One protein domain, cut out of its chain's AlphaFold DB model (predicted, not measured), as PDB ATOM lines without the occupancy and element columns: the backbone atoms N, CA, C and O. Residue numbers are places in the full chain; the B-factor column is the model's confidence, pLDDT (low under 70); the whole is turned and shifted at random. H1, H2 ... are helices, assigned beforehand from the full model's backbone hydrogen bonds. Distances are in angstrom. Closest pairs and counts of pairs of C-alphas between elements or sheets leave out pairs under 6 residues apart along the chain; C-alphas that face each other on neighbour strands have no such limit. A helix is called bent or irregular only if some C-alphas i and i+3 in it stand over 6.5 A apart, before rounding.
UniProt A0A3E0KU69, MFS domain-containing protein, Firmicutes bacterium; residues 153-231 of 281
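Overview. This is residues 153 to 231 of the 281 residues of the protein "MFS domain-containing protein" of Firmicutes bacterium (UniProt A0A3E0KU69). What shape do these atoms make? Four helices run roughly lengthwise and back and forth round a loose ring, H1 and H4 side by side along one edge of it, with short H3 beyond H4 and kinked H2 held off from H1 except near their shared link. What is it made of? The printed part has 79 residues with four named helices, in the order H1, H2, H3, H4, and no named strand; the class is all helix. The whole is compact, with a radius of gyration of the C-alphas of 12.3 A and spans of 34 by 26 by 19 A.

Arrangement. What touches H1, residues 153 to 173? H4, residues 214 to 231, touches it at a shallow tilt of 28 degrees, opposite ways; their closest C-alphas, Ala 162 and Ala 223, are 6.0 A apart. H2, residues 175 to 195, is close but not clearly touching: its closest C-alphas to H1, Leu 171 and Ala 178, are 6.4 A apart, at a shallow tilt of 17 degrees, opposite ways. Where is H3, residues 203 to 209? It forms a helical hairpin with H4, where they only just touch, with 3 pairs of C-alphas within 8 A, through residues 217 to 221 of H4 alone; the closest, Ala 209 and Tyr 217, are 6.0 A apart. H2 and H3 are near each other, with 6 pairs of C-alphas within 10 A, while H1 and H3 are apart, as are H2 and H4. How do the backbones run? Each O i to N i+4 pair is within hydrogen-bond range in H3 and H4, against 15 of 17 in H1 and 14 of 17 in H2.

Along the chain. Where do the long helices lie? H1 begins at C-alpha 153, (33.589, 7.855, 4.452), and is 32.3 A long; H2 is 30.0 A and H4 25.4 A, ending at C-alpha 231, (27.594, 14.574, 1.095). Are they even? H1 is only just irregular, with C-alphas 153 and 156 6.9 A apart; H2 is irregular, with C-alphas 176 and 179 7.2 A apart, and has a kink of 31 degrees near residue 182.

Size, cuts and confidence. How far does it reach? The C-alphas farthest apart, Gln 173 and Gly 197, are 34.6 A apart. Is it continuous and sure? The printed part has no cut, and its links are tight from H1 to H2 and H3 to H4, and short from H2 to H3. The mean pLDDT of the printed part is 74.5, with residue 185 and residues 187 to 209 under 70.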
ATOM      1  N   ARG A 153      32.281   8.232   5.022       83.25
ATOM      2  CA  ARG A 153      33.589   7.855   4.452       83.25
ATOM      3  C   ARG A 153      34.124   8.894   3.477       83.25
ATOM      4  O   ARG A 153      35.329   9.121   3.456       83.25
ATOM      5  N   ASP A 154      33.241   9.516   2.704       80.88
ATOM      6  CA  ASP A 154      33.615  10.492   1.676       80.88
ATOM      7  C   ASP A 154      33.790  11.904   2.260       80.88
ATOM      8  O   ASP A 154      34.508  12.742   1.706       80.88
ATOM      9  N   LEU A 155      33.190  12.150   3.428       81.88
ATOM     10  CA  LEU A 155      33.184  13.450   4.090       81.88
ATOM     11  C   LEU A 155      34.586  14.038   4.360       81.88
ATOM     12  O   LEU A 155      34.779  15.211   4.041       81.88
ATOM     13  N   PRO A 156      35.592  13.303   4.887       78.81
ATOM     14  CA  PRO A 156      36.914  13.879   5.147       78.81
ATOM     15  C   PRO A 156      37.602  14.396   3.880       78.81
ATOM     16  O   PRO A 156      38.219  15.460   3.897       78.81
ATOM     17  N   ALA A 157      37.470  13.668   2.767       79.12
ATOM     18  CA  ALA A 157      38.041  14.072   1.487       79.12
ATOM     19  C   ALA A 157      37.321  15.306   0.919       79.12
ATOM     20  O   ALA A 157      37.976  16.249   0.469       79.12
ATOM     21  N   ALA A 158      35.986  15.331   0.990       82.94
ATOM     22  CA  ALA A 158      35.181  16.462   0.537       82.94
ATOM     23  C   ALA A 158      35.454  17.734   1.361       82.94
ATOM     24  O   ALA A 158      35.647  18.810   0.791       82.94
ATOM     25  N   LEU A 159      35.552  17.605   2.690       81.94
ATOM     26  CA  LEU A 159      35.925  18.703   3.585       81.94
ATOM     27  C   LEU A 159      37.337  19.200   3.280       81.94
ATOM     28  O   LEU A 159      37.528  20.400   3.112       81.94
ATOM     29  N   GLY A 160      38.315  18.302   3.133       78.06
ATOM     30  CA  GLY A 160      39.685  18.676   2.778       78.06
ATOM     31  C   GLY A 160      39.763  19.471   1.469       78.06
ATOM     32  O   GLY A 160      40.457  20.487   1.406       78.06
ATOM     33  N   GLY A 161      39.000  19.062   0.451       81.31
ATOM     34  CA  GLY A 161      38.903  19.780  -0.822       81.31
ATOM     35  C   GLY A 161      38.291  21.177  -0.686       81.31
ATOM     36  O   GLY A 161      38.847  22.143  -1.208       81.31
ATOM     37  N   ALA A 162      37.181  21.306   0.045       83.31
ATOM     38  CA  ALA A 162      36.511  22.591   0.250       83.31
ATOM     39  C   ALA A 162      37.347  23.565   1.092       83.31
ATOM     40  O   ALA A 162      37.523  24.719   0.702       83.31
ATOM     41  N   LEU A 163      37.919  23.089   2.203       81.88
ATOM     42  CA  LEU A 163      38.820  23.872   3.052       81.88
ATOM     43  C   LEU A 163      40.052  24.328   2.264       81.88
ATOM     44  O   LEU A 163      40.419  25.498   2.322       81.88
ATOM     45  N   GLY A 164      40.660  23.427   1.485       81.00
ATOM     46  CA  GLY A 164      41.790  23.754   0.615       81.00
ATOM     47  C   GLY A 164      41.437  24.809  -0.435       81.00
ATOM     48  O   GLY A 164      42.210  25.742  -0.642       81.00
ATOM     49  N   GLY A 165      40.254  24.706  -1.049       86.12
ATOM     50  CA  GLY A 165      39.748  25.683  -2.013       86.12
ATOM     51  C   GLY A 165      39.569  27.079  -1.412       86.12
ATOM     52  O   GLY A 165      40.104  28.042  -1.960       86.12
ATOM     53  N   VAL A 166      38.885  27.178  -0.264       86.06
ATOM     54  CA  VAL A 166      38.680  28.448   0.463       86.06
ATOM     55  C   VAL A 166      40.012  29.047   0.910       86.06
ATOM     56  O   VAL A 166      40.255  30.241   0.738       86.06
ATOM     57  N   MET A 167      40.908  28.219   1.450       81.62
ATOM     58  CA  MET A 167      42.217  28.675   1.907       81.62
ATOM     59  C   MET A 167      43.054  29.217   0.746       81.62
ATOM     60  O   MET A 167      43.652  30.284   0.857       81.62
ATOM     61  N   GLN A 168      43.061  28.520  -0.392       84.94
ATOM     62  CA  GLN A 168      43.796  28.943  -1.582       84.94
ATOM     63  C   GLN A 168      43.243  30.250  -2.159       84.94
ATOM     64  O   GLN A 168      44.022  31.135  -2.527       84.94
ATOM     65  N   SER A 169      41.915  30.404  -2.226       87.19
ATOM     66  CA  SER A 169      41.302  31.654  -2.683       87.19
ATOM     67  C   SER A 169      41.610  32.806  -1.731       87.19
ATOM     68  O   SER A 169      41.941  33.897  -2.190       87.19
ATOM     69  N   TYR A 170      41.586  32.561  -0.420       84.25
ATOM     70  CA  TYR A 170      41.887  33.583   0.579       84.25
ATOM     71  C   TYR A 170      43.360  34.007   0.552       84.25
ATOM     72  O   TYR A 170      43.651  35.198   0.497       84.25
ATOM     73  N   LEU A 171      44.300  33.058   0.485       84.75
ATOM     74  CA  LEU A 171      45.739  33.342   0.398       84.75
ATOM     75  C   LEU A 171      46.121  34.106  -0.875       84.75
ATOM     76  O   LEU A 171      47.055  34.903  -0.854       84.75
ATOM     77  N   SER A 172      45.393  33.900  -1.977       85.31
ATOM     78  CA  SER A 172      45.606  34.682  -3.201       85.31
ATOM     79  C   SER A 172      45.238  36.164  -3.040       85.31
ATOM     80  O   SER A 172      45.793  37.009  -3.738       85.31
ATOM     81  N   GLN A 173      44.330  36.472  -2.110       86.50
ATOM     82  CA  GLN A 173      43.875  37.829  -1.793       86.50
ATOM     83  C   GLN A 173      44.653  38.439  -0.615       86.50
ATOM     84  O   GLN A 173      44.864  39.651  -0.593       86.50
ATOM     85  N   HIS A 174      45.135  37.606   0.316       83.44
ATOM     86  CA  HIS A 174      45.873  37.989   1.526       83.44
ATOM     87  C   HIS A 174      47.167  37.165   1.687       83.44
ATOM     88  O   HIS A 174      47.208  36.207   2.469       83.44
ATOM     89  N   PRO A 175      48.245  37.507   0.952       80.25
ATOM     90  CA  PRO A 175      49.510  36.765   0.993       80.25
ATOM     91  C   PRO A 175      50.198  36.790   2.368       80.25
ATOM     92  O   PRO A 175      50.975  35.896   2.702       80.25
ATOM     93  N   ASP A 176      49.911  37.811   3.174       80.38
ATOM     94  CA  ASP A 176      50.408  38.034   4.534       80.38
ATOM     95  C   ASP A 176      49.892  37.002   5.550       80.38
ATOM     96  O   ASP A 176      50.541  36.738   6.563       80.38
ATOM     97  N   MET A 177      48.771  36.344   5.248       75.06
ATOM     98  CA  MET A 177      48.147  35.346   6.120       75.06
ATOM     99  C   MET A 177      48.737  33.933   5.967       75.06
ATOM    100  O   MET A 177      48.358  33.027   6.707       75.06
ATOM    101  N   ALA A 178      49.705  33.722   5.066       76.69
ATOM    102  CA  ALA A 178      50.298  32.406   4.802       76.69
ATOM    103  C   ALA A 178      50.959  31.757   6.035       76.69
ATOM    104  O   ALA A 178      50.761  30.569   6.290       76.69
ATOM    105  N   GLY A 179      51.710  32.532   6.823       78.69
ATOM    106  CA  GLY A 179      52.374  32.045   8.039       78.69
ATOM    107  C   GLY A 179      51.391  31.666   9.158       78.69
ATOM    108  O   GLY A 179      51.417  30.524   9.621       78.69
ATOM    109  N   PRO A 180      50.491  32.579   9.576       75.88
ATOM    110  CA  PRO A 180      49.467  32.286  10.581       75.88
ATOM    111  C   PRO A 180      48.601  31.065  10.241       75.88
ATOM    112  O   PRO A 180      48.314  30.248  11.115       75.88
ATOM    113  N   LEU A 181      48.232  30.898   8.967       71.62
ATOM    114  CA  LEU A 181      47.408  29.779   8.509       71.62
ATOM    115  C   LEU A 181      48.172  28.447   8.461       71.62
ATOM    116  O   LEU A 181      47.570  27.405   8.717       71.62
ATOM    117  N   MET A 182      49.486  28.456   8.207       74.88
ATOM    118  CA  MET A 182      50.330  27.258   8.350       74.88
ATOM    119  C   MET A 182      50.384  26.768   9.800       74.88
ATOM    120  O   MET A 182      50.167  25.583  10.041       74.88
ATOM    121  N   ASN A 183      50.567  27.671  10.768       78.00
ATOM    122  CA  ASN A 183      50.539  27.308  12.191       78.00
ATOM    123  C   ASN A 183      49.165  26.778  12.627       78.00
ATOM    124  O   ASN A 183      49.080  25.847  13.427       78.00
ATOM    125  N   LEU A 184      48.080  27.360  12.104       71.00
ATOM    126  CA  LEU A 184      46.721  26.886  12.370       71.00
ATOM    127  C   LEU A 184      46.485  25.495  11.777       71.00
ATOM    128  O   LEU A 184      45.881  24.642  12.423       71.00
ATOM    129  N   ARG A 185      46.974  25.251  10.557       68.31
ATOM    130  CA  ARG A 185      46.903  23.939   9.912       68.31
ATOM    131  C   ARG A 185      47.632  22.883  10.733       68.31
ATOM    132  O   ARG A 185      47.071  21.819  10.948       68.31
ATOM    133  N   GLU A 186      48.828  23.179  11.223       71.62
ATOM    134  CA  GLU A 186      49.601  22.259  12.061       71.62
ATOM    135  C   GLU A 186      48.892  21.979  13.402       71.62
ATOM    136  O   GLU A 186      48.802  20.829  13.832       71.62
ATOM    137  N   GLN A 187      48.272  22.998  14.015       66.94
ATOM    138  CA  GLN A 187      47.411  22.821  15.195       66.94
ATOM    139  C   GLN A 187      46.176  21.962  14.900       66.94
ATOM    140  O   GLN A 187      45.822  21.095  15.700       66.94
ATOM    141  N   MET A 188      45.519  22.165  13.757       63.16
ATOM    142  CA  MET A 188      44.370  21.358  13.343       63.16
ATOM    143  C   MET A 188      44.764  19.924  13.000       63.16
ATOM    144  O   MET A 188      44.051  19.005  13.382       63.16
ATOM    145  N   GLU A 189      45.886  19.696  12.322       65.69
ATOM    146  CA  GLU A 189      46.399  18.352  12.032       65.69
ATOM    147  C   GLU A 189      46.719  17.612  13.344       65.69
ATOM    148  O   GLU A 189      46.277  16.475  13.529       65.69
ATOM    149  N   ALA A 190      47.334  18.290  14.319       61.88
ATOM    150  CA  ALA A 190      47.561  17.745  15.659       61.88
ATOM    151  C   ALA A 190      46.256  17.459  16.437       61.88
ATOM    152  O   ALA A 190      46.192  16.499  17.203       61.88
ATOM    153  N   SER A 191      45.203  18.255  16.218       54.38
ATOM    154  CA  SER A 191      43.894  18.113  16.886       54.38
ATOM    155  C   SER A 191      42.970  17.089  16.207       54.38
ATOM    156  O   SER A 191      42.215  16.380  16.868       54.38
ATOM    157  N   SER A 192      43.037  16.975  14.881       51.59
ATOM    158  CA  SER A 192      42.216  16.083  14.048       51.59
ATOM    159  C   SER A 192      42.638  14.619  14.158       51.59
ATOM    160  O   SER A 192      41.789  13.726  14.113       51.59
ATOM    161  N   ALA A 193      43.923  14.362  14.426       47.62
ATOM    162  CA  ALA A 193      44.406  13.042  14.823       47.62
ATOM    163  C   ALA A 193      43.738  12.539  16.122       47.62
ATOM    164  O   ALA A 193      43.647  11.329  16.331       47.62
ATOM    165  N   ALA A 194      43.225  13.445  16.968       41.69
ATOM    166  CA  ALA A 194      42.531  13.110  18.210       41.69
ATOM    167  C   ALA A 194      40.997  12.987  18.062       41.69
ATOM    168  O   ALA A 194      40.369  12.315  18.880       41.69
ATOM    169  N   SER A 195      40.383  13.583  17.030       46.28
ATOM    170  CA  SER A 195      38.919  13.627  16.832       46.28
ATOM    171  C   SER A 195      38.387  12.728  15.707       46.28
ATOM    172  O   SER A 195      37.192  12.757  15.407       46.28
ATOM    173  N   ALA A 196      39.233  11.860  15.140       40.06
ATOM    174  CA  ALA A 196      38.908  10.912  14.063       40.06
ATOM    175  C   ALA A 196      37.707   9.965  14.336       40.06
ATOM    176  O   ALA A 196      37.321   9.190  13.463       40.06
ATOM    177  N   GLY A 197      37.106  10.016  15.532       41.22
ATOM    178  CA  GLY A 197      35.947   9.225  15.944       41.22
ATOM    179  C   GLY A 197      34.563   9.861  15.734       41.22
ATOM    180  O   GLY A 197      33.577   9.137  15.842       41.22
ATOM    181  N   SER A 198      34.434  11.161  15.427       50.62
ATOM    182  CA  SER A 198      33.113  11.801  15.248       50.62
ATOM    183  C   SER A 198      33.082  12.776  14.067       50.62
ATOM    184  O   SER A 198      32.944  13.983  14.242       50.62
ATOM    185  N   SER A 199      33.177  12.246  12.846       51.75
ATOM    186  CA  SER A 199      33.139  13.016  11.590       51.75
ATOM    187  C   SER A 199      31.866  13.854  11.379       51.75
ATOM    188  O   SER A 199      31.849  14.721  10.513       51.75
ATOM    189  N   LEU A 200      30.813  13.621  12.168       60.78
ATOM    190  CA  LEU A 200      29.534  14.332  12.093       60.78
ATOM    191  C   LEU A 200      29.428  15.523  13.059       60.78
ATOM    192  O   LEU A 200      28.479  16.295  12.948       60.78
ATOM    193  N   ASP A 201      30.356  15.682  14.011       64.06
ATOM    194  CA  ASP A 201      30.315  16.814  14.939       64.06
ATOM    195  C   ASP A 201      31.028  18.029  14.336       64.06
ATOM    196  O   ASP A 201      32.232  18.005  14.098       64.06
ATOM    197  N   THR A 202      30.281  19.106  14.095       65.69
ATOM    198  CA  THR A 202      30.784  20.372  13.538       65.69
ATOM    199  C   THR A 202      31.338  21.333  14.589       65.69
ATOM    200  O   THR A 202      31.740  22.439  14.243       65.69
ATOM    201  N   SER A 203      31.412  20.928  15.863       69.56
ATOM    202  CA  SER A 203      31.916  21.755  16.974       69.56
ATOM    203  C   SER A 203      33.344  22.285  16.777       69.56
ATOM    204  O   SER A 203      33.720  23.299  17.366       69.56
ATOM    205  N   TRP A 204      34.141  21.648  15.916       69.62
ATOM    206  CA  TRP A 204      35.466  22.136  15.533       69.62
ATOM    207  C   TRP A 204      35.412  23.461  14.750       69.62
ATOM    208  O   TRP A 204      36.366  24.234  14.812       69.62
ATOM    209  N   LEU A 205      34.302  23.774  14.069       66.69
ATOM    210  CA  LEU A 205      34.105  25.072  13.413       66.69
ATOM    211  C   LEU A 205      34.036  26.205  14.432       66.69
ATOM    212  O   LEU A 205      34.642  27.253  14.225       66.69
ATOM    213  N   ASP A 206      33.351  25.988  15.553       69.88
ATOM    214  CA  ASP A 206      33.223  26.995  16.608       69.88
ATOM    215  C   ASP A 206      34.585  27.303  17.252       69.88
ATOM    216  O   ASP A 206      34.865  28.441  17.625       69.88
ATOM    217  N   GLN A 207      35.475  26.308  17.321       68.12
ATOM    218  CA  GLN A 207      36.853  26.498  17.788       68.12
ATOM    219  C   GLN A 207      37.681  27.326  16.798       68.12
ATOM    220  O   GLN A 207      38.486  28.160  17.211       68.12
ATOM    221  N   LEU A 208      37.452  27.148  15.495       67.56
ATOM    222  CA  LEU A 208      38.109  27.944  14.457       67.56
ATOM    223  C   LEU A 208      37.591  29.379  14.386       67.56
ATOM    224  O   LEU A 208      38.372  30.281  14.081       67.56
ATOM    225  N   ALA A 209      36.322  29.610  14.728       67.75
ATOM    226  CA  ALA A 209      35.735  30.947  14.815       67.75
ATOM    227  C   ALA A 209      36.508  31.864  15.777       67.75
ATOM    228  O   ALA A 209      36.581  33.071  15.560       67.75
ATOM    229  N   ALA A 210      37.105  31.294  16.829       70.88
ATOM    230  CA  ALA A 210      37.865  32.045  17.825       70.88
ATOM    231  C   ALA A 210      39.247  32.511  17.331       70.88
ATOM    232  O   ALA A 210      39.841  33.400  17.940       70.88
ATOM    233  N   VAL A 211      39.771  31.906  16.261       71.75
ATOM    234  CA  VAL A 211      41.154  32.115  15.793       71.75
ATOM    235  C   VAL A 211      41.205  32.753  14.402       71.75
ATOM    236  O   VAL A 211      42.166  33.449  14.077       71.75
ATOM    237  N   LEU A 212      40.183  32.535  13.572       75.50
ATOM    238  CA  LEU A 212      40.144  33.012  12.193       75.50
ATOM    239  C   LEU A 212      39.579  34.439  12.064       75.50
ATOM    240  O   LEU A 212      38.674  34.820  12.808       75.50
ATOM    241  N   PRO A 213      40.036  35.216  11.063       78.69
ATOM    242  CA  PRO A 213      39.353  36.435  10.635       78.69
ATOM    243  C   PRO A 213      37.888  36.146  10.274       78.69
ATOM    244  O   PRO A 213      37.602  35.131   9.636       78.69
ATOM    245  N   ALA A 214      36.973  37.056  10.624       81.00
ATOM    246  CA  ALA A 214      35.531  36.865  10.424       81.00
ATOM    247  C   ALA A 214      35.155  36.568   8.957       81.00
ATOM    248  O   ALA A 214      34.300  35.723   8.698       81.00
ATOM    249  N   ASP A 215      35.842  37.203   8.004       82.75
ATOM    250  CA  ASP A 215      35.602  37.013   6.569       82.75
ATOM    251  C   ASP A 215      36.001  35.609   6.091       82.75
ATOM    252  O   ASP A 215      35.274  34.972   5.326       82.75
ATOM    253  N   LEU A 216      37.138  35.099   6.579       81.31
ATOM    254  CA  LEU A 216      37.609  33.748   6.275       81.31
ATOM    255  C   LEU A 216      36.707  32.705   6.938       81.31
ATOM    256  O   LEU A 216      36.336  31.721   6.302       81.31
ATOM    257  N   TYR A 217      36.299  32.946   8.185       80.19
ATOM    258  CA  TYR A 217      35.362  32.080   8.892       80.19
ATOM    259  C   TYR A 217      34.017  31.963   8.159       80.19
ATOM    260  O   TYR A 217      33.528  30.852   7.983       80.19
ATOM    261  N   GLY A 218      33.448  33.068   7.662       82.31
ATOM    262  CA  GLY A 218      32.186  33.038   6.911       82.31
ATOM    263  C   GLY A 218      32.267  32.229   5.609       82.31
ATOM    264  O   GLY A 218      31.351  31.464   5.289       82.31
ATOM    265  N   GLN A 219      33.382  32.342   4.875       84.94
ATOM    266  CA  GLN A 219      33.633  31.516   3.684       84.94
ATOM    267  C   GLN A 219      33.803  30.037   4.050       84.94
ATOM    268  O   GLN A 219      33.279  29.164   3.355       84.94
ATOM    269  N   LEU A 220      34.492  29.758   5.159       81.81
ATOM    270  CA  LEU A 220      34.716  28.407   5.663       81.81
ATOM    271  C   LEU A 220      33.414  27.732   6.095       81.81
ATOM    272  O   LEU A 220      33.140  26.615   5.668       81.81
ATOM    273  N   ASP A 221      32.603  28.411   6.906       80.75
ATOM    274  CA  ASP A 221      31.320  27.905   7.400       80.75
ATOM    275  C   ASP A 221      30.381  27.590   6.231       80.75
ATOM    276  O   ASP A 221      29.836  26.488   6.158       80.75
ATOM    277  N   THR A 222      30.284  28.491   5.247       85.94
ATOM    278  CA  THR A 222      29.475  28.265   4.039       85.94
ATOM    279  C   THR A 222      29.958  27.039   3.262       85.94
ATOM    280  O   THR A 222      29.152  26.179   2.898       85.94
ATOM    281  N   ALA A 223      31.270  26.919   3.038       84.81
ATOM    282  CA  ALA A 223      31.850  25.796   2.308       84.81
ATOM    283  C   ALA A 223      31.654  24.461   3.045       84.81
ATOM    284  O   ALA A 223      31.292  23.459   2.429       84.81
ATOM    285  N   VAL A 224      31.832  24.443   4.367       82.81
ATOM    286  CA  VAL A 224      31.659  23.239   5.192       82.81
ATOM    287  C   VAL A 224      30.194  22.818   5.250       82.81
ATOM    288  O   VAL A 224      29.900  21.640   5.051       82.81
ATOM    289  N   ARG A 225      29.259  23.757   5.436       83.69
ATOM    290  CA  ARG A 225      27.814  23.474   5.371       83.69
ATOM    291  C   ARG A 225      27.401  22.949   4.004       83.69
ATOM    292  O   ARG A 225      26.589  22.032   3.929       83.69
ATOM    293  N   GLN A 226      27.970  23.486   2.930       86.94
ATOM    294  CA  GLN A 226      27.699  23.009   1.577       86.94
ATOM    295  C   GLN A 226      28.224  21.584   1.356       86.94
ATOM    296  O   GLN A 226      27.511  20.758   0.785       86.94
ATOM    297  N   VAL A 227      29.428  21.263   1.834       85.44
ATOM    298  CA  VAL A 227      29.952  19.889   1.797       85.44
ATOM    299  C   VAL A 227      29.062  18.952   2.604       85.44
ATOM    300  O   VAL A 227      28.618  17.942   2.071       85.44
ATOM    301  N   LEU A 228      28.734  19.303   3.850       84.38
ATOM    302  CA  LEU A 228      27.849  18.495   4.693       84.38
ATOM    303  C   LEU A 228      26.513  18.237   4.010       84.38
ATOM    304  O   LEU A 228      26.096  17.086   3.924       84.38
ATOM    305  N   LYS A 229      25.893  19.282   3.454       86.12
ATOM    306  CA  LYS A 229      24.661  19.150   2.687       86.12
ATOM    307  C   LYS A 229      24.844  18.174   1.525       86.12
ATOM    308  O   LYS A 229      24.202  17.136   1.507       86.12
ATOM    309  N   THR A 230      25.770  18.443   0.609       86.94
ATOM    310  CA  THR A 230      25.955  17.627  -0.608       86.94
ATOM    311  C   THR A 230      26.388  16.182  -0.342       86.94
ATOM    312  O   THR A 230      26.031  15.292  -1.108       86.94
ATOM    313  N   THR A 231      27.140  15.925   0.731       85.69
ATOM    314  CA  THR A 231      27.594  14.574   1.095       85.69
ATOM    315  C   THR A 231      26.535  13.799   1.886       85.69
ATOM    316  O   THR A 231      26.398  12.593   1.693       85.69
TER     317      THR A 231